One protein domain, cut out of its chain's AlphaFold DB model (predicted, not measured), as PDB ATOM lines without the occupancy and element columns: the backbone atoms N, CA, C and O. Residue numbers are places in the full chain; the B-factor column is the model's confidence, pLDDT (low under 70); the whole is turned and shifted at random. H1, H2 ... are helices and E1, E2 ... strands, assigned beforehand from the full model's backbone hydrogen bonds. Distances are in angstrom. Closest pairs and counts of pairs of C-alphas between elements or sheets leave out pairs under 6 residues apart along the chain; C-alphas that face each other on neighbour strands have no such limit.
ATOM      1  N   VAL A 439      13.136  54.996 -56.654       98.00
ATOM      2  CA  VAL A 439      13.001  55.378 -58.075       98.00
ATOM      3  C   VAL A 439      11.679  56.076 -58.424       98.00
ATOM      4  O   VAL A 439      11.555  56.626 -59.514       98.00
ATOM      5  N   THR A 440      10.688  56.061 -57.525       96.88
ATOM      6  CA  THR A 440       9.412  56.780 -57.699       96.88
ATOM      7  C   THR A 440       9.425  58.188 -57.093       96.88
ATOM      8  O   THR A 440       8.412  58.888 -57.141       96.88
ATOM      9  N   GLY A 441      10.557  58.609 -56.511       96.88
ATOM     10  CA  GLY A 441      10.721  59.921 -55.883       96.88
ATOM     11  C   GLY A 441      10.006  60.073 -54.536       96.88
ATOM     12  O   GLY A 441       9.858  61.198 -54.066       96.88
ATOM     13  N   ARG A 442       9.542  58.970 -53.936       97.31
ATOM     14  CA  ARG A 442       8.844  58.910 -52.640       97.31
ATOM     15  C   ARG A 442       8.980  57.529 -52.001       97.31
ATOM     16  O   ARG A 442       9.324  56.568 -52.688       97.31
ATOM     17  N   LEU A 443       8.669  57.418 -50.712       97.62
ATOM     18  CA  LEU A 443       8.546  56.129 -50.030       97.62
ATOM     19  C   LEU A 443       7.236  55.439 -50.447       97.62
ATOM     20  O   LEU A 443       6.164  56.050 -50.448       97.62
ATOM     21  N   ARG A 444       7.305  54.168 -50.843       98.25
ATOM     22  CA  ARG A 444       6.158  53.388 -51.327       98.25
ATOM     23  C   ARG A 444       5.485  52.670 -50.155       98.25
ATOM     24  O   ARG A 444       5.638  51.467 -50.012       98.25
ATOM     25  N   TRP A 445       4.715  53.390 -49.336       97.94
ATOM     26  CA  TRP A 445       4.105  52.881 -48.089       97.94
ATOM     27  C   TRP A 445       3.454  51.490 -48.178       97.94
ATOM     28  O   TRP A 445       3.719  50.642 -47.335       97.94
ATOM     29  N   ARG A 446       2.671  51.206 -49.231       97.94
ATOM     30  CA  ARG A 446       2.065  49.872 -49.445       97.94
ATOM     31  C   ARG A 446       3.106  48.762 -49.641       97.94
ATOM     32  O   ARG A 446       2.896  47.645 -49.192       97.94
ATOM     33  N   TRP A 447       4.216  49.074 -50.309       98.50
ATOM     34  CA  TRP A 447       5.334  48.153 -50.506       98.50
ATOM     35  C   TRP A 447       6.176  48.010 -49.232       98.50
ATOM     36  O   TRP A 447       6.577  46.904 -48.904       98.50
ATOM     37  N   LEU A 448       6.369  49.088 -48.462       98.62
ATOM     38  CA  LEU A 448       6.989  49.007 -47.134       98.62
ATOM     39  C   LEU A 448       6.184  48.104 -46.184       98.62
ATOM     40  O   LEU A 448       6.779  47.291 -45.487       98.62
ATOM     41  N   ALA A 449       4.850  48.184 -46.204       98.31
ATOM     42  CA  ALA A 449       3.990  47.288 -45.430       98.31
ATOM     43  C   ALA A 449       4.125  45.813 -45.867       98.31
ATOM     44  O   ALA A 449       4.287  44.950 -45.010       98.31
ATOM     45  N   ASP A 450       4.137  45.525 -47.180       98.31
ATOM     46  CA  ASP A 450       4.446  44.182 -47.713       98.31
ATOM     47  C   ASP A 450       5.840  43.692 -47.227       98.31
ATOM     48  O   ASP A 450       5.990  42.532 -46.844       98.31
ATOM     49  N   CYS A 451       6.857  44.568 -47.202       98.50
ATOM     50  CA  CYS A 451       8.219  44.250 -46.745       98.50
ATOM     51  C   CYS A 451       8.318  43.979 -45.236       98.50
ATOM     52  O   CYS A 451       9.020  43.047 -44.845       98.50
ATOM     53  N   LEU A 452       7.642  44.782 -44.404       98.19
ATOM     54  CA  LEU A 452       7.554  44.598 -42.949       98.19
ATOM     55  C   LEU A 452       6.846  43.276 -42.622       98.19
ATOM     56  O   LEU A 452       7.367  42.463 -41.863       98.19
ATOM     57  N   LEU A 453       5.698  43.022 -43.260       98.00
ATOM     58  CA  LEU A 453       4.921  41.794 -43.073       98.00
ATOM     59  C   LEU A 453       5.698  40.537 -43.493       98.00
ATOM     60  O   LEU A 453       5.542  39.490 -42.873       98.00
ATOM     61  N   LEU A 454       6.553  40.636 -44.518       98.06
ATOM     62  CA  LEU A 454       7.448  39.551 -44.925       98.06
ATOM     63  C   LEU A 454       8.614  39.336 -43.943       98.06
ATOM     64  O   LEU A 454       9.058  38.201 -43.779       98.06
ATOM     65  N   ALA A 455       9.119  40.392 -43.301       97.56
ATOM     66  CA  ALA A 455      10.249  40.289 -42.379       97.56
ATOM     67  C   ALA A 455       9.869  39.562 -41.078       97.56
ATOM     68  O   ALA A 455      10.634  38.719 -40.617       97.56
ATOM     69  N   VAL A 456       8.673  39.813 -40.529       96.06
ATOM     70  CA  VAL A 456       8.201  39.211 -39.262       96.06
ATOM     71  C   VAL A 456       8.348  37.677 -39.206       96.06
ATOM     72  O   VAL A 456       9.039  37.200 -38.307       96.06
ATOM     73  N   PRO A 457       7.781  36.870 -40.130       94.94
ATOM     74  CA  PRO A 457       7.913  35.412 -40.068       94.94
ATOM     75  C   PRO A 457       9.344  34.921 -40.333       94.94
ATOM     76  O   PRO A 457       9.728  33.866 -39.833       94.94
ATOM     77  N   VAL A 458      10.146  35.676 -41.093       92.38
ATOM     78  CA  VAL A 458      11.544  35.325 -41.379       92.38
ATOM     79  C   VAL A 458      12.423  35.541 -40.139       92.38
ATOM     80  O   VAL A 458      13.228  34.673 -39.811       92.38
ATOM     81  N   LEU A 459      12.211  36.619 -39.378       91.00
ATOM     82  CA  LEU A 459      12.904  36.845 -38.104       91.00
ATOM     83  C   LEU A 459      12.382  35.935 -36.978       91.00
ATOM     84  O   LEU A 459      13.173  35.461 -36.166       91.00
ATOM     85  N   ALA A 460      11.087  35.600 -36.962       91.19
ATOM     86  CA  ALA A 460      10.536  34.616 -36.026       91.19
ATOM     87  C   ALA A 460      11.162  33.218 -36.211       91.19
ATOM     88  O   ALA A 460      11.432  32.523 -35.228       91.19
ATOM     89  N   LEU A 461      11.461  32.826 -37.456       91.12
ATOM     90  CA  LEU A 461      12.228  31.615 -37.754       91.12
ATOM     91  C   LEU A 461      13.648  31.678 -37.162       91.12
ATOM     92  O   LEU A 461      14.104  30.670 -36.630       91.12
ATOM     93  N   SER A 462      14.307  32.844 -37.197       90.62
ATOM     94  CA  SER A 462      15.628  33.053 -36.580       90.62
ATOM     95  C   SER A 462      15.605  32.741 -35.083       90.62
ATOM     96  O   SER A 462      16.280  31.817 -34.635       90.62
ATOM     97  N   GLY A 463      14.746  33.425 -34.316       88.69
ATOM     98  CA  GLY A 463      14.642  33.224 -32.865       88.69
ATOM     99  C   GLY A 463      14.222  31.802 -32.478       88.69
ATOM    100  O   GLY A 463      14.731  31.244 -31.506       88.69
ATOM    101  N   THR A 464      13.355  31.175 -33.279       88.94
ATOM    102  CA  THR A 464      12.974  29.764 -33.097       88.94
ATOM    103  C   THR A 464      14.172  28.837 -33.300       88.94
ATOM    104  O   THR A 464      14.401  27.943 -32.490       88.94
ATOM    105  N   LEU A 465      14.961  29.050 -34.358       92.06
ATOM    106  CA  LEU A 465      16.124  28.221 -34.668       92.06
ATOM    107  C   LEU A 465      17.237  28.382 -33.624       92.06
ATOM    108  O   LEU A 465      17.782  27.376 -33.187       92.06
ATOM    109  N   LEU A 466      17.518  29.606 -33.170       90.88
ATOM    110  CA  LEU A 466      18.463  29.867 -32.075       90.88
ATOM    111  C   LEU A 466      18.048  29.134 -30.790       90.88
ATOM    112  O   LEU A 466      18.841  28.385 -30.222       90.88
ATOM    113  N   THR A 467      16.772  29.242 -30.405       88.44
ATOM    114  CA  THR A 467      16.223  28.549 -29.228       88.44
ATOM    115  C   THR A 467      16.366  27.025 -29.341       88.44
ATOM    116  O   THR A 467      16.783  26.367 -28.390       88.44
ATOM    117  N   LEU A 468      16.072  26.447 -30.514       90.69
ATOM    118  CA  LEU A 468      16.224  25.006 -30.775       90.69
ATOM    119  C   LEU A 468      17.688  24.532 -30.797       90.69
ATOM    120  O   LEU A 468      17.938  23.341 -30.618       90.69
ATOM    121  N   LEU A 469      18.640  25.438 -31.023       91.19
ATOM    122  CA  LEU A 469      20.080  25.169 -31.012       91.19
ATOM    123  C   LEU A 469      20.736  25.435 -29.644       91.19
ATOM    124  O   LEU A 469      21.944  25.254 -29.513       91.19
ATOM    125  N   GLY A 470      19.951  25.806 -28.625       86.94
ATOM    126  CA  GLY A 470      20.418  26.024 -27.252       86.94
ATOM    127  C   GLY A 470      20.816  27.465 -26.915       86.94
ATOM    128  O   GLY A 470      21.185  27.728 -25.777       86.94
ATOM    129  N   GLU A 471      20.686  28.405 -27.856       82.69
ATOM    130  CA  GLU A 471      20.977  29.838 -27.676       82.69
ATOM    131  C   GLU A 471      19.770  30.550 -27.020       82.69
ATOM    132  O   GLU A 471      19.187  31.488 -27.570       82.69
ATOM    133  N   ALA A 472      19.310  30.034 -25.877       74.50
ATOM    134  CA  ALA A 472      18.158  30.569 -25.157       74.50
ATOM    135  C   ALA A 472      18.545  31.806 -24.328       74.50
ATOM    136  O   ALA A 472      19.511  31.782 -23.570       74.50
ATOM    137  N   VAL A 473      17.758  32.880 -24.436       73.56
ATOM    138  CA  VAL A 473      17.960  34.104 -23.645       73.56
ATOM    139  C   VAL A 473      17.400  33.900 -22.238       73.56
ATOM    140  O   VAL A 473      16.199  33.672 -22.080       73.56
ATOM    141  N   GLU A 474      18.249  34.019 -21.216       78.44
ATOM    142  CA  GLU A 474      17.793  34.080 -19.825       78.44
ATOM    143  C   GLU A 474      16.955  35.346 -19.595       78.44
ATOM    144  O   GLU A 474      17.329  36.446 -20.008       78.44
ATOM    145  N   SER A 475      15.799  35.192 -18.947       82.94
ATOM    146  CA  SER A 475      14.877  36.293 -18.672       82.94
ATOM    147  C   SER A 475      14.892  36.678 -17.198       82.94
ATOM    148  O   SER A 475      14.667  35.859 -16.308       82.94
ATOM    149  N   THR A 476      15.099  37.966 -16.938       84.25
ATOM    150  CA  THR A 476      14.878  38.575 -15.627       84.25
ATOM    151  C   THR A 476      13.592  39.395 -15.656       84.25
ATOM    152  O   THR A 476      13.268  40.053 -16.648       84.25
ATOM    153  N   TRP A 477      12.810  39.336 -14.578       87.06
ATOM    154  CA  TRP A 477      11.576  40.111 -14.481       87.06
ATOM    155  C   TRP A 477      11.878  41.545 -14.038       87.06
ATOM    156  O   TRP A 477      12.248  41.776 -12.890       87.06
ATOM    157  N   VAL A 478      11.675  42.509 -14.941       83.12
ATOM    158  CA  VAL A 478      11.954  43.942 -14.705       83.12
ATOM    159  C   VAL A 478      10.711  44.794 -14.414       83.12
ATOM    160  O   VAL A 478      10.819  46.005 -14.236       83.12
ATOM    161  N   GLY A 479       9.529  44.176 -14.323       88.56
ATOM    162  CA  GLY A 479       8.270  44.857 -14.007       88.56
ATOM    163  C   GLY A 479       7.545  45.451 -15.222       88.56
ATOM    164  O   GLY A 479       8.154  45.870 -16.207       88.56
ATOM    165  N   TRP A 480       6.211  45.510 -15.139       89.50
ATOM    166  CA  TRP A 480       5.352  45.965 -16.241       89.50
ATOM    167  C   TRP A 480       5.620  47.406 -16.684       89.50
ATOM    168  O   TRP A 480       5.552  47.684 -17.874       89.50
ATOM    169  N   GLU A 481       5.946  48.308 -15.759       86.88
ATOM    170  CA  GLU A 481       6.214  49.718 -16.063       86.88
ATOM    171  C   GLU A 481       7.418  49.879 -17.005       86.88
ATOM    172  O   GLU A 481       7.281  50.440 -18.094       86.88
ATOM    173  N   ARG A 482       8.568  49.288 -16.643       83.31
ATOM    174  CA  ARG A 482       9.783  49.277 -17.473       83.31
ATOM    175  C   ARG A 482       9.540  48.611 -18.829       83.31
ATOM    176  O   ARG A 482       9.990  49.131 -19.847       83.31
ATOM    177  N   ILE A 483       8.780  47.512 -18.863       88.81
ATOM    178  CA  ILE A 483       8.422  46.820 -20.113       88.81
ATOM    179  C   ILE A 483       7.556  47.709 -21.016       88.81
ATOM    180  O   ILE A 483       7.844  47.827 -22.203       88.81
ATOM    181  N   LEU A 484       6.513  48.352 -20.484       90.88
ATOM    182  CA  LEU A 484       5.594  49.178 -21.273       90.88
ATOM    183  C   LEU A 484       6.270  50.451 -21.798       90.88
ATOM    184  O   LEU A 484       6.130  50.764 -22.981       90.88
ATOM    185  N   ILE A 485       7.042  51.147 -20.957       87.44
ATOM    186  CA  ILE A 485       7.799  52.345 -21.355       87.44
ATOM    187  C   ILE A 485       8.885  51.971 -22.373       87.44
ATOM    188  O   ILE A 485       8.989  52.606 -23.426       87.44
ATOM    189  N   GLY A 486       9.647  50.905 -22.112       87.62
ATOM    190  CA  GLY A 486      10.697  50.420 -23.008       87.62
ATOM    191  C   GLY A 486      10.154  49.971 -24.366       87.62
ATOM    192  O   GLY A 486      10.690  50.365 -25.399       87.62
ATOM    193  N   LEU A 487       9.049  49.214 -24.399       91.31
ATOM    194  CA  LEU A 487       8.408  48.810 -25.654       91.31
ATOM    195  C   LEU A 487       7.823  50.005 -26.413       91.31
ATOM    196  O   LEU A 487       7.946  50.047 -27.635       91.31
ATOM    197  N   ALA A 488       7.240  50.994 -25.729       91.69
ATOM    198  CA  ALA A 488       6.780  52.222 -26.377       91.69
ATOM    199  C   ALA A 488       7.947  52.997 -27.018       91.69
ATOM    200  O   ALA A 488       7.855  53.394 -28.181       91.69
ATOM    201  N   ALA A 489       9.071  53.143 -26.308       89.75
ATOM    202  CA  ALA A 489      10.280  53.767 -26.840       89.75
ATOM    203  C   ALA A 489      10.845  52.990 -28.043       89.75
ATOM    204  O   ALA A 489      11.121  53.591 -29.083       89.75
ATOM    205  N   VAL A 490      10.940  51.657 -27.952       92.62
ATOM    206  CA  VAL A 490      11.386  50.789 -29.054       92.62
ATOM    207  C   VAL A 490      10.474  50.935 -30.273       92.62
ATOM    208  O   VAL A 490      10.965  51.197 -31.365       92.62
ATOM    209  N   LEU A 491       9.152  50.832 -30.109       95.06
ATOM    210  CA  LEU A 491       8.191  50.882 -31.218       95.06
ATOM    211  C   LEU A 491       8.108  52.249 -31.916       95.06
ATOM    212  O   LEU A 491       7.652  52.307 -33.056       95.06
ATOM    213  N   VAL A 492       8.546  53.334 -31.270       94.81
ATOM    214  CA  VAL A 492       8.561  54.686 -31.856       94.81
ATOM    215  C   VAL A 492       9.937  55.053 -32.417       94.81
ATOM    216  O   VAL A 492      10.036  55.505 -33.558       94.81
ATOM    217  N   LEU A 493      11.003  54.868 -31.636       95.88
ATOM    218  CA  LEU A 493      12.332  55.393 -31.959       95.88
ATOM    219  C   LEU A 493      13.160  54.442 -32.829       95.88
ATOM    220  O   LEU A 493      13.832  54.903 -33.751       95.88
ATOM    221  N   VAL A 494      13.085  53.124 -32.610       96.44
ATOM    222  CA  VAL A 494      13.863  52.150 -33.401       96.44
ATOM    223  C   VAL A 494      13.460  52.151 -34.884       96.44
ATOM    224  O   VAL A 494      14.356  52.143 -35.730       96.44
ATOM    225  N   PRO A 495      12.170  52.268 -35.270       98.31
ATOM    226  CA  PRO A 495      11.814  52.418 -36.677       98.31
ATOM    227  C   PRO A 495      12.407  53.662 -37.349       98.31
ATOM    228  O   PRO A 495      12.730  53.618 -38.538       98.31
ATOM    229  N   LEU A 496      12.564  54.762 -36.602       98.12
ATOM    230  CA  LEU A 496      13.182  55.995 -37.094       98.12
ATOM    231  C   LEU A 496      14.708  55.864 -37.190       98.12
ATOM    232  O   LEU A 496      15.267  56.282 -38.202       98.12
ATOM    233  N   GLN A 497      15.361  55.238 -36.204       97.75
ATOM    234  CA  GLN A 497      16.792  54.908 -36.231       97.75
ATOM    235  C   GLN A 497      17.138  54.035 -37.445       97.75
ATOM    236  O   GLN A 497      17.928  54.450 -38.295       97.75
ATOM    237  N   ALA A 498      16.484  52.878 -37.579       98.31
ATOM    238  CA  ALA A 498      16.724  51.940 -38.672       98.31
ATOM    239  C   ALA A 498      16.475  52.599 -40.042       98.31
ATOM    240  O   ALA A 498      17.265  52.447 -40.974       98.31
ATOM    241  N   ALA A 499      15.411  53.402 -40.169       98.62
ATOM    242  CA  ALA A 499      15.170  54.172 -41.385       98.62
ATOM    243  C   ALA A 499      16.252  55.238 -41.642       98.62
ATOM    244  O   ALA A 499      16.681  55.385 -42.784       98.62
ATOM    245  N   GLY A 500      16.721  55.960 -40.622       98.62
ATOM    246  CA  GLY A 500      17.787  56.957 -40.741       98.62
ATOM    247  C   GLY A 500      19.103  56.376 -41.243       98.62
ATOM    248  O   GLY A 500      19.713  56.928 -42.164       98.62
ATOM    249  N   GLU A 501      19.487  55.212 -40.731       98.50
ATOM    250  CA  GLU A 501      20.657  54.485 -41.214       98.50
ATOM    251  C   GLU A 501      20.484  54.002 -42.656       98.50
ATOM    252  O   GLU A 501      21.358  54.244 -43.489       98.50
ATOM    253  N   GLU A 502      19.342  53.411 -43.020       98.75
ATOM    254  CA  GLU A 502      19.102  53.028 -44.418       98.75
ATOM    255  C   GLU A 502      19.131  54.237 -45.368       98.75
ATOM    256  O   GLU A 502      19.686  54.154 -46.469       98.75
ATOM    257  N   TYR A 503      18.619  55.392 -44.937       98.81
ATOM    258  CA  TYR A 503      18.714  56.650 -45.682       98.81
ATOM    259  C   TYR A 503      20.162  57.142 -45.834       98.81
ATOM    260  O   TYR A 503      20.512  57.660 -46.899       98.81
ATOM    261  N   LEU A 504      21.025  56.952 -44.833       98.62
ATOM    262  CA  LEU A 504      22.447  57.294 -44.916       98.62
ATOM    263  C   LEU A 504      23.229  56.299 -45.786       98.62
ATOM    264  O   LEU A 504      23.830  56.685 -46.791       98.62
ATOM    265  N   PHE A 505      23.231  55.019 -45.427       98.50
ATOM    266  CA  PHE A 505      24.111  54.025 -46.039       98.50
ATOM    267  C   PHE A 505      23.623  53.603 -47.431       98.50
ATOM    268  O   PHE A 505      24.391  53.631 -48.399       98.50
ATOM    269  N   ARG A 506      22.337  53.256 -47.567       98.31
ATOM    270  CA  ARG A 506      21.768  52.715 -48.817       98.31
ATOM    271  C   ARG A 506      21.181  53.846 -49.666       98.31
ATOM    272  O   ARG A 506      21.287  53.814 -50.891       98.31
ATOM    273  N   GLY A 507      20.657  54.891 -49.031       97.81
ATOM    274  CA  GLY A 507      20.164  56.097 -49.687       97.81
ATOM    275  C   GLY A 507      21.282  57.013 -50.176       97.81
ATOM    276  O   GLY A 507      21.452  57.211 -51.380       97.81
ATOM    277  N   TRP A 508      22.043  57.598 -49.254       98.19
ATOM    278  CA  TRP A 508      23.004  58.652 -49.567       98.19
ATOM    279  C   TRP A 508      24.352  58.127 -50.079       98.19
ATOM    280  O   TRP A 508      24.786  58.521 -51.169       98.19
ATOM    281  N   LEU A 509      25.021  57.244 -49.330       97.25
ATOM    282  CA  LEU A 509      26.371  56.773 -49.657       97.25
ATOM    283  C   LEU A 509      26.374  55.920 -50.931       97.25
ATOM    284  O   LEU A 509      27.092  56.244 -51.880       97.25
ATOM    285  N   MET A 510      25.523  54.893 -51.025       96.62
ATOM    286  CA  MET A 510      25.470  54.038 -52.219       96.62
ATOM    287  C   MET A 510      25.147  54.829 -53.503       96.62
ATOM    288  O   MET A 510      25.766  54.597 -54.546       96.62
ATOM    289  N   GLN A 511      24.231  55.807 -53.446       97.06
ATOM    290  CA  GLN A 511      23.941  56.670 -54.598       97.06
ATOM    291  C   GLN A 511      25.064  57.681 -54.885       97.06
ATOM    292  O   GLN A 511      25.288  58.022 -56.044       97.06
ATOM    293  N   THR A 512      25.810  58.129 -53.871       95.06
ATOM    294  CA  THR A 512      27.016  58.958 -54.038       95.06
ATOM    295  C   THR A 512      28.080  58.226 -54.857       95.06
ATOM    296  O   THR A 512      28.534  58.755 -55.876       95.06
ATOM    297  N   PHE A 513      28.390  56.969 -54.526       94.50
ATOM    298  CA  PHE A 513      29.285  56.144 -55.349       94.50
ATOM    299  C   PHE A 513      28.718  55.877 -56.740       94.50
ATOM    300  O   PHE A 513      29.450  55.970 -57.724       94.50
ATOM    301  N   GLY A 514      27.409  55.641 -56.854       94.31
ATOM    302  CA  GLY A 514      26.733  55.528 -58.144       94.31
ATOM    303  C   GLY A 514      26.710  56.825 -58.972       94.31
ATOM    304  O   GLY A 514      26.488  56.768 -60.182       94.31
ATOM    305  N   ALA A 515      26.985  57.994 -58.386       94.38
ATOM    306  CA  ALA A 515      27.173  59.241 -59.126       94.38
ATOM    307  C   ALA A 515      28.568  59.316 -59.773       94.38
ATOM    308  O   ALA A 515      28.701  59.717 -60.934       94.38
ATOM    309  N   TRP A 516      29.602  58.874 -59.058       95.00
ATOM    310  CA  TRP A 516      30.974  58.835 -59.568       95.00
ATOM    311  C   TRP A 516      31.209  57.660 -60.529       95.00
ATOM    312  O   TRP A 516      31.744  57.850 -61.620       95.00
ATOM    313  N   ILE A 517      30.747  56.458 -60.174       94.56
ATOM    314  CA  ILE A 517      31.042  55.188 -60.851       94.56
ATOM    315  C   ILE A 517      29.741  54.562 -61.388       94.56
ATOM    316  O   ILE A 517      28.664  54.719 -60.816       94.56
ATOM    317  N   ARG A 518      29.795  53.874 -62.541       93.56
ATOM    318  CA  ARG A 518      28.608  53.227 -63.150       93.56
ATOM    319  C   ARG A 518      28.241  51.893 -62.487       93.56
ATOM    320  O   ARG A 518      27.055  51.571 -62.392       93.56
ATOM    321  N   SER A 519      29.245  51.141 -62.041       95.19
ATOM    322  CA  SER A 519      29.077  49.904 -61.273       95.19
ATOM    323  C   SER A 519      28.451  50.191 -59.900       95.19
ATOM    324  O   SER A 519      28.877  51.147 -59.252       95.19
ATOM    325  N   PRO A 520      27.475  49.390 -59.431       95.81
ATOM    326  CA  PRO A 520      26.939  49.513 -58.075       95.81
ATOM    327  C   PRO A 520      27.906  48.991 -57.002       95.81
ATOM    328  O   PRO A 520      27.852  49.448 -55.864       95.81
ATOM    329  N   TRP A 521      28.785  48.044 -57.351       97.38
ATOM    330  CA  TRP A 521      29.546  47.250 -56.384       97.38
ATOM    331  C   TRP A 521      30.449  48.054 -55.434       97.38
ATOM    332  O   TRP A 521      30.426  47.736 -54.250       97.38
ATOM    333  N   PRO A 522      31.167  49.118 -55.856       95.62
ATOM    334  CA  PRO A 522      31.927  49.950 -54.917       95.62
ATOM    335  C   PRO A 522      31.036  50.624 -53.867       95.62
ATOM    336  O   PRO A 522      31.419  50.721 -52.706       95.62
ATOM    337  N   GLY A 523      29.827  51.042 -54.265       95.62
ATOM    338  CA  GLY A 523      28.831  51.602 -53.355       95.62
ATOM    339  C   GLY A 523      28.317  50.560 -52.368       95.62
ATOM    340  O   GLY A 523      28.306  50.842 -51.179       95.62
ATOM    341  N   VAL A 524      27.972  49.357 -52.851       98.19
ATOM    342  CA  VAL A 524      27.543  48.220 -52.012       98.19
ATOM    343  C   VAL A 524      28.623  47.855 -50.993       98.19
ATOM    344  O   VAL A 524      28.342  47.823 -49.800       98.19
ATOM    345  N   VAL A 525      29.860  47.611 -51.436       97.81
ATOM    346  CA  VAL A 525      30.960  47.192 -50.553       97.81
ATOM    347  C   VAL A 525      31.254  48.269 -49.512       97.81
ATOM    348  O   VAL A 525      31.238  47.970 -48.321       97.81
ATOM    349  N   LEU A 526      31.459  49.527 -49.923       96.12
ATOM    350  CA  LEU A 526      31.849  50.559 -48.965       96.12
ATOM    351  C   LEU A 526      30.710  50.942 -48.014       96.12
ATOM    352  O   LEU A 526      30.972  51.118 -46.829       96.12
ATOM    353  N   SER A 527      29.451  51.022 -48.471       97.00
ATOM    354  CA  SER A 527      28.336  51.288 -47.550       97.00
ATOM    355  C   SER A 527      28.170  50.176 -46.518       97.00
ATOM    356  O   SER A 527      27.790  50.460 -45.393       97.00
ATOM    357  N   SER A 528      28.464  48.925 -46.882       98.00
ATOM    358  CA  SER A 528      28.342  47.770 -45.981       98.00
ATOM    359  C   SER A 528      29.483  47.700 -44.968       98.00
ATOM    360  O   SER A 528      29.233  47.460 -43.794       98.00
ATOM    361  N   LEU A 529      30.720  47.975 -45.398       96.81
ATOM    362  CA  LEU A 529      31.875  48.056 -44.500       96.81
ATOM    363  C   LEU A 529      31.749  49.228 -43.520       96.81
ATOM    364  O   LEU A 529      31.953  49.043 -42.327       96.81
ATOM    365  N   LEU A 530      31.358  50.416 -43.997       96.44
ATOM    366  CA  LEU A 530      31.129  51.573 -43.125       96.44
ATOM    367  C   LEU A 530      29.958  51.353 -42.159       96.44
ATOM    368  O   LEU A 530      29.998  51.868 -41.049       96.44
ATOM    369  N   PHE A 531      28.936  50.593 -42.562       96.44
ATOM    370  CA  PHE A 531      27.822  50.217 -41.691       96.44
ATOM    371  C   PHE A 531      28.277  49.287 -40.560       96.44
ATOM    372  O   PHE A 531      27.999  49.583 -39.403       96.44
ATOM    373  N   GLY A 532      29.049  48.238 -40.878       94.19
ATOM    374  CA  GLY A 532      29.671  47.369 -39.872       94.19
ATOM    375  C   GLY A 532      30.556  48.141 -38.897       94.19
ATOM    376  O   GLY A 532      30.347  48.070 -37.693       94.19
ATOM    377  N   LEU A 533      31.474  48.967 -39.410       93.25
ATOM    378  CA  LEU A 533      32.353  49.805 -38.583       93.25
ATOM    379  C   LEU A 533      31.585  50.795 -37.690       93.25
ATOM    380  O   LEU A 533      32.045  51.103 -36.594       93.25
ATOM    381  N   ALA A 534      30.423  51.288 -38.132       91.00
ATOM    382  CA  ALA A 534      29.579  52.182 -37.338       91.00
ATOM    383  C   ALA A 534      28.859  51.478 -36.172       91.00
ATOM    384  O   ALA A 534      28.461  52.159 -35.233       91.00
ATOM    385  N   HIS A 535      28.730  50.146 -36.201       87.31
ATOM    386  CA  HIS A 535      28.178  49.354 -35.091       87.31
ATOM    387  C   HIS A 535      29.230  49.031 -34.008       87.31
ATOM    388  O   HIS A 535      28.910  48.418 -32.997       87.31
ATOM    389  N   GLY A 536      30.479  49.485 -34.176       79.69
ATOM    390  CA  GLY A 536      31.529  49.364 -33.167       79.69
ATOM    391  C   GLY A 536      32.368  48.091 -33.288       79.69
ATOM    392  O   GLY A 536      32.493  47.501 -34.358       79.69
ATOM    393  N   HIS A 537      33.011  47.705 -32.186       67.38
ATOM    394  CA  HIS A 537      34.002  46.623 -32.136       67.38
ATOM    395  C   HIS A 537      33.520  45.477 -31.233       67.38
ATOM    396  O   HIS A 537      34.165  45.156 -30.237       67.38
ATOM    397  N   GLY A 538      32.367  44.893 -31.576       75.31
ATOM    398  CA  GLY A 538      31.889  43.632 -30.996       75.31
ATOM    399  C   GLY A 538      32.728  42.429 -31.441       75.31
ATOM    400  O   GLY A 538      33.847  42.575 -31.948       75.31
ATOM    401  N   SER A 539      32.181  41.217 -31.307       88.81
ATOM    402  CA  SER A 539      32.888  40.021 -31.776       88.81
ATOM    403  C   SER A 539      33.134  40.076 -33.295       88.81
ATOM    404  O   SER A 539      32.380  40.685 -34.059       88.81
ATOM    405  N   VAL A 540      34.181  39.398 -33.782       90.62
ATOM    406  CA  VAL A 540      34.448  39.314 -35.236       90.62
ATOM    407  C   VAL A 540      33.246  38.718 -35.982       90.62
ATOM    408  O   VAL A 540      32.979  39.100 -37.120       90.62
ATOM    409  N   ALA A 541      32.485  37.827 -35.338       92.31
ATOM    410  CA  ALA A 541      31.252  37.290 -35.896       92.31
ATOM    411  C   ALA A 541      30.164  38.372 -36.017       92.31
ATOM    412  O   ALA A 541      29.572  38.489 -37.091       92.31
ATOM    413  N   ALA A 542      29.949  39.194 -34.982       91.12
ATOM    414  CA  ALA A 542      29.018  40.328 -35.010       91.12
ATOM    415  C   ALA A 542      29.346  41.311 -36.147       91.12
ATOM    416  O   ALA A 542      28.504  41.586 -37.001       91.12
ATOM    417  N   MET A 543      30.614  41.718 -36.267       92.56
ATOM    418  CA  MET A 543      31.093  42.553 -37.377       92.56
ATOM    419  C   MET A 543      30.804  41.923 -38.755       92.56
ATOM    420  O   MET A 543      30.333  42.606 -39.668       92.56
ATOM    421  N   VAL A 544      31.055  40.618 -38.925       95.12
ATOM    422  CA  VAL A 544      30.790  39.913 -40.192       95.12
ATOM    423  C   VAL A 544      29.292  39.844 -40.503       95.12
ATOM    424  O   VAL A 544      28.927  40.097 -41.653       95.12
ATOM    425  N   SER A 545      28.427  39.568 -39.520       94.94
ATOM    426  CA  SER A 545      26.965  39.625 -39.693       94.94
ATOM    427  C   SER A 545      26.516  41.022 -40.113       94.94
ATOM    428  O   SER A 545      25.886  41.164 -41.158       94.94
ATOM    429  N   THR A 546      26.925  42.074 -39.404       95.44
ATOM    430  CA  THR A 546      26.501  43.451 -39.694       95.44
ATOM    431  C   THR A 546      26.960  43.926 -41.080       95.44
ATOM    432  O   THR A 546      26.181  44.519 -41.835       95.44
ATOM    433  N   VAL A 547      28.193  43.604 -41.496       97.44
ATOM    434  CA  VAL A 547      28.659  43.857 -42.873       97.44
ATOM    435  C   VAL A 547      27.849  43.047 -43.893       97.44
ATOM    436  O   VAL A 547      27.501  43.564 -44.958       97.44
ATOM    437  N   PHE A 548      27.517  41.793 -43.587       98.12
ATOM    438  CA  PHE A 548      26.752  40.917 -44.472       98.12
ATOM    439  C   PHE A 548      25.294  41.371 -44.642       98.12
ATOM    440  O   PHE A 548      24.825  41.531 -45.774       98.12
ATOM    441  N   PHE A 549      24.611  41.678 -43.537       98.25
ATOM    442  CA  PHE A 549      23.325  42.369 -43.490       98.25
ATOM    443  C   PHE A 549      23.363  43.624 -44.354       98.25
ATOM    444  O   PHE A 549      22.498  43.839 -45.210       98.25
ATOM    445  N   GLY A 550      24.421  44.423 -44.198       98.25
ATOM    446  CA  GLY A 550      24.612  45.641 -44.962       98.25
ATOM    447  C   GLY A 550      24.741  45.429 -46.472       98.25
ATOM    448  O   GLY A 550      24.224  46.238 -47.251       98.25
ATOM    449  N   ALA A 551      25.373  44.327 -46.884       98.69
ATOM    450  CA  ALA A 551      25.530  43.957 -48.284       98.69
ATOM    451  C   ALA A 551      24.213  43.450 -48.888       98.69
ATOM    452  O   ALA A 551      23.846  43.855 -49.997       98.69
ATOM    453  N   VAL A 552      23.464  42.617 -48.159       98.81
ATOM    454  CA  VAL A 552      22.157  42.114 -48.608       98.81
ATOM    455  C   VAL A 552      21.142  43.255 -48.713       98.81
ATOM    456  O   VAL A 552      20.506  43.395 -49.761       98.81
ATOM    457  N   THR A 553      21.045  44.131 -47.706       98.69
ATOM    458  CA  THR A 553      20.165  45.321 -47.729       98.69
ATOM    459  C   THR A 553      20.488  46.269 -48.890       98.69
ATOM    460  O   THR A 553      19.579  46.727 -49.593       98.69
ATOM    461  N   ALA A 554      21.771  46.504 -49.187       98.62
ATOM    462  CA  ALA A 554      22.192  47.283 -50.352       98.62
ATOM    463  C   ALA A 554      21.801  46.614 -51.688       98.62
ATOM    464  O   ALA A 554      21.265  47.274 -52.588       98.62
ATOM    465  N   VAL A 555      21.985  45.294 -51.819       98.69
ATOM    466  CA  VAL A 555      21.591  44.541 -53.023       98.69
ATOM    467  C   VAL A 555      20.073  44.552 -53.230       98.69
ATOM    468  O   VAL A 555      19.625  44.840 -54.347       98.69
ATOM    469  N   VAL A 556      19.256  44.303 -52.197       98.69
ATOM    470  CA  VAL A 556      17.786  44.339 -52.340       98.69
ATOM    471  C   VAL A 556      17.262  45.749 -52.595       98.69
ATOM    472  O   VAL A 556      16.312  45.904 -53.365       98.69
ATOM    473  N   THR A 557      17.913  46.784 -52.056       98.75
ATOM    474  CA  THR A 557      17.592  48.187 -52.362       98.75
ATOM    475  C   THR A 557      17.731  48.465 -53.862       98.75
ATOM    476  O   THR A 557      16.813  48.997 -54.492       98.75
ATOM    477  N   ILE A 558      18.836  48.030 -54.484       98.31
ATOM    478  CA  ILE A 558      19.028  48.151 -55.939       98.31
ATOM    479  C   ILE A 558      18.000  47.299 -56.697       98.31
ATOM    480  O   ILE A 558      17.374  47.791 -57.638       98.31
ATOM    481  N   ARG A 559      17.798  46.035 -56.293       98.19
ATOM    482  CA  ARG A 559      16.894  45.083 -56.971       98.19
ATOM    483  C   ARG A 559      15.426  45.529 -56.942       98.19
ATOM    484  O   ARG A 559      14.713  45.292 -57.912       98.19
ATOM    485  N   THR A 560      14.971  46.159 -55.856       98.38
ATOM    486  CA  THR A 560      13.577  46.613 -55.656       98.38
ATOM    487  C   THR A 560      13.359  48.095 -55.994       98.38
ATOM    488  O   THR A 560      12.220  48.573 -56.030       98.38
ATOM    489  N   GLY A 561      14.432  48.836 -56.285       98.25
ATOM    490  CA  GLY A 561      14.388  50.239 -56.691       98.25
ATOM    491  C   GLY A 561      14.129  51.235 -55.555       98.25
ATOM    492  O   GLY A 561      13.641  52.330 -55.829       98.25
ATOM    493  N   GLY A 562      14.389  50.884 -54.297       98.31
ATOM    494  CA  GLY A 562      14.140  51.767 -53.156       98.31
ATOM    495  C   GLY A 562      14.437  51.123 -51.808       98.31
ATOM    496  O   GLY A 562      14.657  49.917 -51.725       98.31
ATOM    497  N   LEU A 563      14.451  51.950 -50.765       98.75
ATOM    498  CA  LEU A 563      14.856  51.571 -49.408       98.75
ATOM    499  C   LEU A 563      13.847  50.673 -48.684       98.75
ATOM    500  O   LEU A 563      14.180  50.106 -47.654       98.75
ATOM    501  N   GLU A 564      12.617  50.524 -49.182       98.81
ATOM    502  CA  GLU A 564      11.516  49.914 -48.425       98.81
ATOM    503  C   GLU A 564      11.784  48.466 -47.992       98.81
ATOM    504  O   GLU A 564      11.323  48.055 -46.933       98.81
ATOM    505  N   ALA A 565      12.531  47.693 -48.787       98.69
ATOM    506  CA  ALA A 565      12.925  46.328 -48.428       98.69
ATOM    507  C   ALA A 565      14.021  46.293 -47.351       98.69
ATOM    508  O   ALA A 565      13.992  45.440 -46.473       98.69
ATOM    509  N   ALA A 566      14.969  47.231 -47.392       98.75
ATOM    510  CA  ALA A 566      16.020  47.322 -46.385       98.75
ATOM    511  C   ALA A 566      15.470  47.859 -45.057       98.75
ATOM    512  O   ALA A 566      15.677  47.237 -44.020       98.75
ATOM    513  N   ILE A 567      14.673  48.934 -45.107       98.88
ATOM    514  CA  ILE A 567      13.966  49.490 -43.945       98.88
ATOM    515  C   ILE A 567      13.058  48.420 -43.333       98.88
ATOM    516  O   ILE A 567      13.118  48.199 -42.134       98.88
ATOM    517  N   GLY A 568      12.254  47.713 -44.138       98.62
ATOM    518  CA  GLY A 568      11.353  46.676 -43.627       98.62
ATOM    519  C   GLY A 568      12.071  45.579 -42.833       98.62
ATOM    520  O   GLY A 568      11.604  45.201 -41.760       98.62
ATOM    521  N   LEU A 569      13.227  45.116 -43.322       98.62
ATOM    522  CA  LEU A 569      14.062  44.150 -42.608       98.62
ATOM    523  C   LEU A 569      14.683  44.748 -41.340       98.62
ATOM    524  O   LEU A 569      14.551  44.166 -40.269       98.62
ATOM    525  N   HIS A 570      15.338  45.904 -41.462       98.44
ATOM    526  CA  HIS A 570      16.093  46.542 -40.382       98.44
ATOM    527  C   HIS A 570      15.179  46.950 -39.214       98.44
ATOM    528  O   HIS A 570      15.477  46.657 -38.060       98.44
ATOM    529  N   VAL A 571      14.008  47.523 -39.512       98.56
ATOM    530  CA  VAL A 571      12.998  47.870 -38.504       98.56
ATOM    531  C   VAL A 571      12.544  46.630 -37.735       98.56
ATOM    532  O   VAL A 571      12.557  46.651 -36.510       98.56
ATOM    533  N   VAL A 572      12.168  45.541 -38.419       97.88
ATOM    534  CA  VAL A 572      11.700  44.321 -37.736       97.88
ATOM    535  C   VAL A 572      12.828  43.651 -36.957       97.88
ATOM    536  O   VAL A 572      12.598  43.250 -35.820       97.88
ATOM    537  N   ASN A 573      14.036  43.580 -37.519       96.00
ATOM    538  CA  ASN A 573      15.213  43.048 -36.837       96.00
ATOM    539  C   ASN A 573      15.453  43.764 -35.501       96.00
ATOM    540  O   ASN A 573      15.454  43.131 -34.446       96.00
ATOM    541  N   ASN A 574      15.572  45.093 -35.531       95.31
ATOM    542  CA  ASN A 574      15.917  45.861 -34.339       95.31
ATOM    543  C   ASN A 574      14.738  45.949 -33.358       95.31
ATOM    544  O   ASN A 574      14.957  45.844 -32.155       95.31
ATOM    545  N   VAL A 575      13.488  46.073 -33.824       96.19
ATOM    546  CA  VAL A 575      12.310  46.062 -32.934       96.19
ATOM    547  C   VAL A 575      12.173  44.722 -32.209       96.19
ATOM    548  O   VAL A 575      11.903  44.721 -31.011       96.19
ATOM    549  N   VAL A 576      12.403  43.590 -32.885       92.88
ATOM    550  CA  VAL A 576      12.423  42.272 -32.226       92.88
ATOM    551  C   VAL A 576      13.588  42.180 -31.243       92.88
ATOM    552  O   VAL A 576      13.391  41.753 -30.111       92.88
ATOM    553  N   ALA A 577      14.789  42.609 -31.634       90.12
ATOM    554  CA  ALA A 577      15.990  42.421 -30.830       90.12
ATOM    555  C   ALA A 577      16.055  43.334 -29.585       90.12
ATOM    556  O   ALA A 577      16.379  42.860 -28.496       90.12
ATOM    557  N   PHE A 578      15.695  44.617 -29.710       90.50
ATOM    558  CA  PHE A 578      15.549  45.527 -28.566       90.50
ATOM    559  C   PHE A 578      14.282  45.231 -27.757       90.50
ATOM    560  O   PHE A 578      14.324  45.274 -26.532       90.50
ATOM    561  N   GLY A 579      13.166  44.892 -28.413       91.69
ATOM    562  CA  GLY A 579      11.918  44.546 -27.732       91.69
ATOM    563  C   GLY A 579      12.051  43.290 -26.870       91.69
ATOM    564  O   GLY A 579      11.586  43.285 -25.733       91.69
ATOM    565  N   LEU A 580      12.757  42.264 -27.361       89.75
ATOM    566  CA  LEU A 580      13.103  41.090 -26.561       89.75
ATOM    567  C   LEU A 580      13.962  41.492 -25.359       89.75
ATOM    568  O   LEU A 580      13.596  41.148 -24.244       89.75
ATOM    569  N   ALA A 581      15.026  42.279 -25.562       88.81
ATOM    570  CA  ALA A 581      15.919  42.707 -24.482       88.81
ATOM    571  C   ALA A 581      15.227  43.560 -23.399       88.81
ATOM    572  O   ALA A 581      15.572  43.456 -22.224       88.81
ATOM    573  N   VAL A 582      14.221  44.361 -23.768       89.62
ATOM    574  CA  VAL A 582      13.335  45.055 -22.814       89.62
ATOM    575  C   VAL A 582      12.497  44.054 -22.010       89.62
ATOM    576  O   VAL A 582      12.400  44.177 -20.793       89.62
ATOM    577  N   VAL A 583      11.906  43.051 -22.667       90.44
ATOM    578  CA  VAL A 583      11.038  42.045 -22.024       90.44
ATOM    579  C   VAL A 583      11.823  41.063 -21.143       90.44
ATOM    580  O   VAL A 583      11.310  40.638 -20.111       90.44
ATOM    581  N   THR A 584      13.059  40.713 -21.513       89.31
ATOM    582  CA  THR A 584      13.943  39.810 -20.750       89.31
ATOM    583  C   THR A 584      14.824  40.531 -19.729       89.31
ATOM    584  O   THR A 584      15.580  39.872 -19.015       89.31
ATOM    585  N   GLY A 585      14.770  41.865 -19.661       86.81
ATOM    586  CA  GLY A 585      15.603  42.665 -18.758       86.81
ATOM    587  C   GLY A 585      17.092  42.717 -19.124       86.81
ATOM    588  O   GLY A 585      17.906  43.125 -18.305       86.81
ATOM    589  N   THR A 586      17.464  42.325 -20.343       86.69
ATOM    590  CA  THR A 586      18.861  42.227 -20.810       86.69
ATOM    591  C   THR A 586      19.306  43.429 -21.655       86.69
ATOM    592  O   THR A 586      20.315  43.360 -22.356       86.69
ATOM    593  N   LEU A 587      18.565  44.546 -21.606       83.94
ATOM    594  CA  LEU A 587      18.843  45.744 -22.405       83.94
ATOM    595  C   LEU A 587      20.253  46.306 -22.167       83.94
ATOM    596  O   LEU A 587      20.953  46.574 -23.138       83.94
ATOM    597  N   GLU A 588      20.700  46.435 -20.915       81.56
ATOM    598  CA  GLU A 588      22.049  46.951 -20.629       81.56
ATOM    599  C   GLU A 588      23.142  46.006 -21.139       81.56
ATOM    600  O   GLU A 588      24.077  46.456 -21.796       81.56
ATOM    601  N   THR A 589      22.987  44.692 -20.944       82.12
ATOM    602  CA  THR A 589      23.898  43.676 -21.496       82.12
ATOM    603  C   THR A 589      23.983  43.769 -23.020       82.12
ATOM    604  O   THR A 589      25.076  43.725 -23.577       82.12
ATOM    605  N   ARG A 590      22.842  43.970 -23.694       83.44
ATOM    606  CA  ARG A 590      22.762  44.130 -25.152       83.44
ATOM    607  C   ARG A 590      23.449  45.403 -25.661       83.44
ATOM    608  O   ARG A 590      23.921  45.414 -26.792       83.44
ATOM    609  N   LEU A 591      23.475  46.472 -24.867       80.75
ATOM    610  CA  LEU A 591      24.172  47.717 -25.213       80.75
ATOM    611  C   LEU A 591      25.671  47.649 -24.891       80.75
ATOM    612  O   LEU A 591      26.476  48.248 -25.598       80.75
ATOM    613  N   ALA A 592      26.047  46.917 -23.841       77.44
ATOM    614  CA  ALA A 592      27.426  46.786 -23.381       77.44
ATOM    615  C   ALA A 592      28.236  45.704 -24.119       77.44
ATOM    616  O   ALA A 592      29.466  45.711 -24.053       77.44
ATOM    617  N   SER A 593      27.590  44.733 -24.771       72.31
ATOM    618  CA  SER A 593      28.271  43.600 -25.409       72.31
ATOM    619  C   SER A 593      27.535  43.106 -26.655       72.31
ATOM    620  O   SER A 593      26.423  42.590 -26.573       72.31
ATOM    621  N   ASP A 594      28.204  43.207 -27.805       72.50
ATOM    622  CA  ASP A 594      27.770  42.648 -29.093       72.50
ATOM    623  C   ASP A 594      28.557  41.354 -29.387       72.50
ATOM    624  O   ASP A 594      29.287  41.218 -30.375       72.50
ATOM    625  N   ASP A 595      28.487  40.423 -28.432       83.38
ATOM    626  CA  ASP A 595      29.119  39.110 -28.526       83.38
ATOM    627  C   ASP A 595      28.175  38.120 -29.210       83.38
ATOM    628  O   ASP A 595      27.155  37.704 -28.660       83.38
ATOM    629  N   MET A 596      28.535  37.722 -30.431       87.56
ATOM    630  CA  MET A 596      27.767  36.764 -31.222       87.56
ATOM    631  C   MET A 596      28.537  35.456 -31.451       87.56
ATOM    632  O   MET A 596      29.710  35.473 -31.835       87.56
ATOM    633  N   SER A 597      27.853  34.322 -31.265       90.81
ATOM    634  CA  SER A 597      28.384  32.979 -31.525       90.81
ATOM    635  C   SER A 597      28.449  32.645 -33.025       90.81
ATOM    636  O   SER A 597      27.723  33.204 -33.850       90.81
ATOM    637  N   THR A 598      29.278  31.665 -33.401       91.38
ATOM    638  CA  THR A 598      29.354  31.159 -34.787       91.38
ATOM    639  C   THR A 598      28.037  30.527 -35.257       91.38
ATOM    640  O   THR A 598      27.718  30.580 -36.445       91.38
ATOM    641  N   VAL A 599      27.261  29.944 -34.335       91.94
ATOM    642  CA  VAL A 599      25.924  29.401 -34.624       91.94
ATOM    643  C   VAL A 599      24.963  30.542 -34.939       91.94
ATOM    644  O   VAL A 599      24.312  30.516 -35.984       91.94
ATOM    645  N   SER A 600      24.949  31.579 -34.100       91.75
ATOM    646  CA  SER A 600      24.124  32.772 -34.303       91.75
ATOM    647  C   SER A 600      24.448  33.483 -35.619       91.75
ATOM    648  O   SER A 600      23.534  33.796 -36.378       91.75
ATOM    649  N   LEU A 601      25.736  33.611 -35.966       93.69
ATOM    650  CA  LEU A 601      26.185  34.120 -37.266       93.69
ATOM    651  C   LEU A 601      25.619  33.318 -38.445       93.69
ATOM    652  O   LEU A 601      25.115  33.896 -39.406       93.69
ATOM    653  N   ALA A 602      25.707  31.987 -38.394       95.62
ATOM    654  CA  ALA A 602      25.231  31.135 -39.480       95.62
ATOM    655  C   ALA A 602      23.703  31.218 -39.656       95.62
ATOM    656  O   ALA A 602      23.214  31.223 -40.791       95.62
ATOM    657  N   VAL A 603      22.958  31.309 -38.548       95.19
ATOM    658  CA  VAL A 603      21.499  31.491 -38.552       95.19
ATOM    659  C   VAL A 603      21.120  32.858 -39.123       95.19
ATOM    660  O   VAL A 603      20.335  32.905 -40.071       95.19
ATOM    661  N   ASP A 604      21.713  33.943 -38.622       94.38
ATOM    662  CA  ASP A 604      21.463  35.306 -39.102       94.38
ATOM    663  C   ASP A 604      21.728  35.440 -40.610       94.38
ATOM    664  O   ASP A 604      20.828  35.790 -41.375       94.38
ATOM    665  N   MET A 605      22.919  35.044 -41.076       96.62
ATOM    666  CA  MET A 605      23.266  35.098 -42.500       96.62
ATOM    667  C   MET A 605      22.271  34.309 -43.370       96.62
ATOM    668  O   MET A 605      21.889  34.763 -44.453       96.62
ATOM    669  N   GLY A 606      21.825  33.136 -42.907       97.50
ATOM    670  CA  GLY A 606      20.825  32.319 -43.597       97.50
ATOM    671  C   GLY A 606      19.448  32.989 -43.672       97.50
ATOM    672  O   GLY A 606      18.815  32.995 -44.731       97.50
ATOM    673  N   VAL A 607      19.003  33.596 -42.573       96.44
ATOM    674  CA  VAL A 607      17.722  34.309 -42.440       96.44
ATOM    675  C   VAL A 607      17.703  35.589 -43.280       96.44
ATOM    676  O   VAL A 607      16.749  35.835 -44.023       96.44
ATOM    677  N   VAL A 608      18.779  36.373 -43.239       97.69
ATOM    678  CA  VAL A 608      18.951  37.596 -44.031       97.69
ATOM    679  C   VAL A 608      18.958  37.281 -45.534       97.69
ATOM    680  O   VAL A 608      18.293  37.973 -46.314       97.69
ATOM    681  N   LEU A 609      19.624  36.200 -45.964       98.06
ATOM    682  CA  LEU A 609      19.554  35.715 -47.351       98.06
ATOM    683  C   LEU A 609      18.146  35.259 -47.746       98.06
ATOM    684  O   LEU A 609      17.681  35.596 -48.840       98.06
ATOM    685  N   LEU A 610      17.465  34.514 -46.870       98.31
ATOM    686  CA  LEU A 610      16.100  34.046 -47.099       98.31
ATOM    687  C   LEU A 610      15.146  35.225 -47.318       98.31
ATOM    688  O   LEU A 610      14.403  35.229 -48.303       98.31
ATOM    689  N   TYR A 611      15.214  36.255 -46.467       98.56
ATOM    690  CA  TYR A 611      14.472  37.497 -46.680       98.56
ATOM    691  C   TYR A 611      14.847  38.148 -48.015       98.56
ATOM    692  O   TYR A 611      13.964  38.531 -48.785       98.56
ATOM    693  N   GLY A 612      16.144  38.246 -48.316       98.38
ATOM    694  CA  GLY A 612      16.646  38.907 -49.517       98.38
ATOM    695  C   GLY A 612      16.123  38.301 -50.822       98.38
ATOM    696  O   GLY A 612      15.692  39.025 -51.724       98.38
ATOM    697  N   GLU A 613      16.082  36.972 -50.921       98.31
ATOM    698  CA  GLU A 613      15.507  36.290 -52.084       98.31
ATOM    699  C   GLU A 613      13.969  36.310 -52.075       98.31
ATOM    700  O   GLU A 613      13.353  36.543 -53.124       98.31
ATOM    701  N   ALA A 614      13.330  36.170 -50.906       98.44
ATOM    702  CA  ALA A 614      11.875  36.251 -50.773       98.44
ATOM    703  C   ALA A 614      11.324  37.633 -51.170       98.44
ATOM    704  O   ALA A 614      10.352  37.714 -51.924       98.44
ATOM    705  N   VAL A 615      11.967  38.730 -50.752       98.56
ATOM    706  CA  VAL A 615      11.524  40.097 -51.071       98.56
ATOM    707  C   VAL A 615      11.756  40.437 -52.547       98.56
ATOM    708  O   VAL A 615      10.919  41.089 -53.172       98.56
ATOM    709  N   VAL A 616      12.824  39.920 -53.168       98.44
ATOM    710  CA  VAL A 616      13.068  40.056 -54.618       98.44
ATOM    711  C   VAL A 616      12.096  39.196 -55.439       98.44
ATOM    712  O   VAL A 616      11.669  39.594 -56.528       98.44
ATOM    713  N   TRP A 617      11.700  38.020 -54.951       98.38
ATOM    714  CA  TRP A 617      10.597  37.245 -55.528       98.38
ATOM    715  C   TRP A 617       9.258  37.993 -55.415       98.38
ATOM    716  O   TRP A 617       8.566  38.154 -56.425       98.38
ATOM    717  N   LEU A 618       8.933  38.531 -54.237       98.31
ATOM    718  CA  LEU A 618       7.689  39.259 -53.992       98.31
ATOM    719  C   LEU A 618       7.611  40.539 -54.838       98.31
ATOM    720  O   LEU A 618       6.589  40.786 -55.477       98.31
ATOM    721  N   ALA A 619       8.707  41.295 -54.952       98.06
ATOM    722  CA  ALA A 619       8.792  42.485 -55.797       98.06
ATOM    723  C   ALA A 619       8.506  42.178 -57.279       98.06
ATOM    724  O   ALA A 619       7.804  42.940 -57.950       98.06
ATOM    725  N   ARG A 620       8.990  41.030 -57.785       97.44
ATOM    726  CA  ARG A 620       8.679  40.537 -59.140       97.44
ATOM    727  C   ARG A 620       7.197  40.174 -59.279       97.44
ATOM    728  O   ARG A 620       6.574  40.583 -60.257       97.44
ATOM    729  N   ARG A 621       6.611  39.472 -58.299       97.44
ATOM    730  CA  ARG A 621       5.174  39.116 -58.278       97.44
ATOM    731  C   ARG A 621       4.265  40.349 -58.244       97.44
ATOM    732  O   ARG A 621       3.330  40.434 -59.033       97.44
ATOM    733  N   ARG A 622       4.575  41.321 -57.381       95.94
ATOM    734  CA  ARG A 622       3.863  42.602 -57.221       95.94
ATOM    735  C   ARG A 622       4.153  43.619 -58.341       95.94
ATOM    736  O   ARG A 622       3.561  44.693 -58.338       95.94
ATOM    737  N   ARG A 623       5.047  43.302 -59.293       96.06
ATOM    738  CA  ARG A 623       5.507  44.188 -60.387       96.06
ATOM    739  C   ARG A 623       5.979  45.566 -59.895       96.06
ATOM    740  O   ARG A 623       5.704  46.592 -60.515       96.06
ATOM    741  N   VAL A 624       6.700  45.579 -58.774       96.56
ATOM    742  CA  VAL A 624       7.245  46.794 -58.151       96.56
ATOM    743  C   VAL A 624       8.142  47.537 -59.147       96.56
ATOM    744  O   VAL A 624       8.970  46.931 -59.826       96.56
ATOM    745  N   GLN A 625       7.998  48.862 -59.251       96.19
ATOM    746  CA  GLN A 625       8.829  49.667 -60.148       96.19
ATOM    747  C   GLN A 625      10.282  49.704 -59.645       96.19
ATOM    748  O   GLN A 625      10.558  50.289 -58.603       96.19
ATOM    749  N   THR A 626      11.213  49.117 -60.402       96.19
ATOM    750  CA  THR A 626      12.635  48.987 -60.012       96.19
ATOM    751  C   THR A 626      13.565  50.037 -60.630       96.19
ATOM    752  O   THR A 626      14.711  50.162 -60.212       96.19
ATOM    753  N   HIS A 627      13.089  50.793 -61.624       96.44
ATOM    754  CA  HIS A 627      13.862  51.803 -62.356       96.44
ATOM    755  C   HIS A 627      13.072  53.108 -62.487       96.44
ATOM    756  O   HIS A 627      11.847  53.086 -62.645       96.44
ATOM    757  N   ALA A 628      13.770  54.242 -62.471       92.94
ATOM    758  CA  ALA A 628      13.191  55.532 -62.824       92.94
ATOM    759  C   ALA A 628      13.125  55.683 -64.352       92.94
ATOM    760  O   ALA A 628      13.888  55.045 -65.085       92.94
ATOM    761  N   ARG A 629      12.204  56.531 -64.817       84.81
ATOM    762  CA  ARG A 629      12.178  57.020 -66.202       84.81
ATOM    763  C   ARG A 629      13.167  58.188 -66.274       84.81
ATOM    764  O   ARG A 629      13.043  59.101 -65.457       84.81
ATOM    765  N   GLY A 630      14.175  58.075 -67.136       65.25
ATOM    766  CA  GLY A 630      15.207  59.094 -67.359       65.25
ATOM    767  C   GLY A 630      14.781  60.208 -68.299       65.25
ATOM    768  O   GLY A 630      13.796  59.992 -69.039       65.25
TER     769      GLY A 630
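AT A GLANCE: This is residues 439 to 630 of the 630 residues of a protein of Micromonospora radicis (UniProt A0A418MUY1). The model is a long helical bundle in which H4 and H5 form a V in the middle, with H2 and H3 over one side of it and H1 and H7 over the other. Short H6 crosses at the open end of the V, and the small strand E1 lies at the opposite end, beyond the link after H7. The printed part has 192 residues with seven named helices followed by one named strand, and its class is mostly helix; H2, H3, H4, H5 and H7 run up and down, each against the one before it in the chain. It is compact, with a radius of gyration of the C-alphas of 17.0 A, and elongated, spanning 56 by 34 by 27 A.

HOW THE PARTS SIT: Start with H1, residues 445 to 468; it touches H5, residues 564 to 583, the same way at a steep tilt of 45 degrees, the closest C-alphas being those of Leu 452 and Gly 568, 4.4 A apart. H1 also touches H7, residues 598 to 621, opposite ways at a shallow tilt of 29 degrees, closest at the C-alphas of Ser 462 and Val 607, 6.3 A. Next comes H2, residues 480 to 516, with a kink of 31 degrees near residue 491; it touches H5 opposite ways at a shallow tilt of 29 degrees, with the C-alphas of Pro 495 and Val 571 closest at 5.0 A. With residues 505 to 514 alone, H2 touches H3, residues 521 to 534, and the two form a hairpin, closest at the C-alphas of Met 510 and Gly 523, 4.3 A. H3 and H4, residues 540 to 560, form another hairpin at a steep tilt of 41 degrees, closest at the C-alphas of Ser 528 and Gly 550, 4.4 A. H4 touches H7 the same way at a shallow tilt of 3 degrees, with Ser 545 and Leu 601 closest at 6.1 A between C-alphas. H6, residues 587 to 592, and H5 touch only at the corner, and only just, with 3 pairs of C-alphas within 8 A, the closest those of Ala 581 and Leu 587, 4.7 A. Every O i to N i+4 pair is within hydrogen-bond range in H3, H4, H5, H6 and H7; in H1 it is 18 of 20 and in H2 28 of 33.

IN THESE COORDINATES: Find C-alpha 445 at (4.105, 52.881, -48.089); from there H1 runs 35.0 A to C-alpha 468. H2 runs 52.0 A from C-alpha 480 at (5.352, 45.965, -16.241) to C-alpha 516. Then come H3, 19.7 A, H4, 30.1 A, H5, 27.6 A, H6, 8.7 A, and H7, 34.6 A. E1, residues 627 to 629, is 6.7 A long, pairs with no named strand and ends at C-alpha 629, (12.178, 57.020, -66.202).

THE WHOLE: The two C-alphas farthest apart are those of Trp 477 and Gly 630, 56.3 A. The printed part has no cut and ends at the chain's last residue. The link from H1 to H2 is long, with 11 residues; the other links between named elements are tight. The mean pLDDT of the printed part is 93.3, and residues 537 and 630 are under 70.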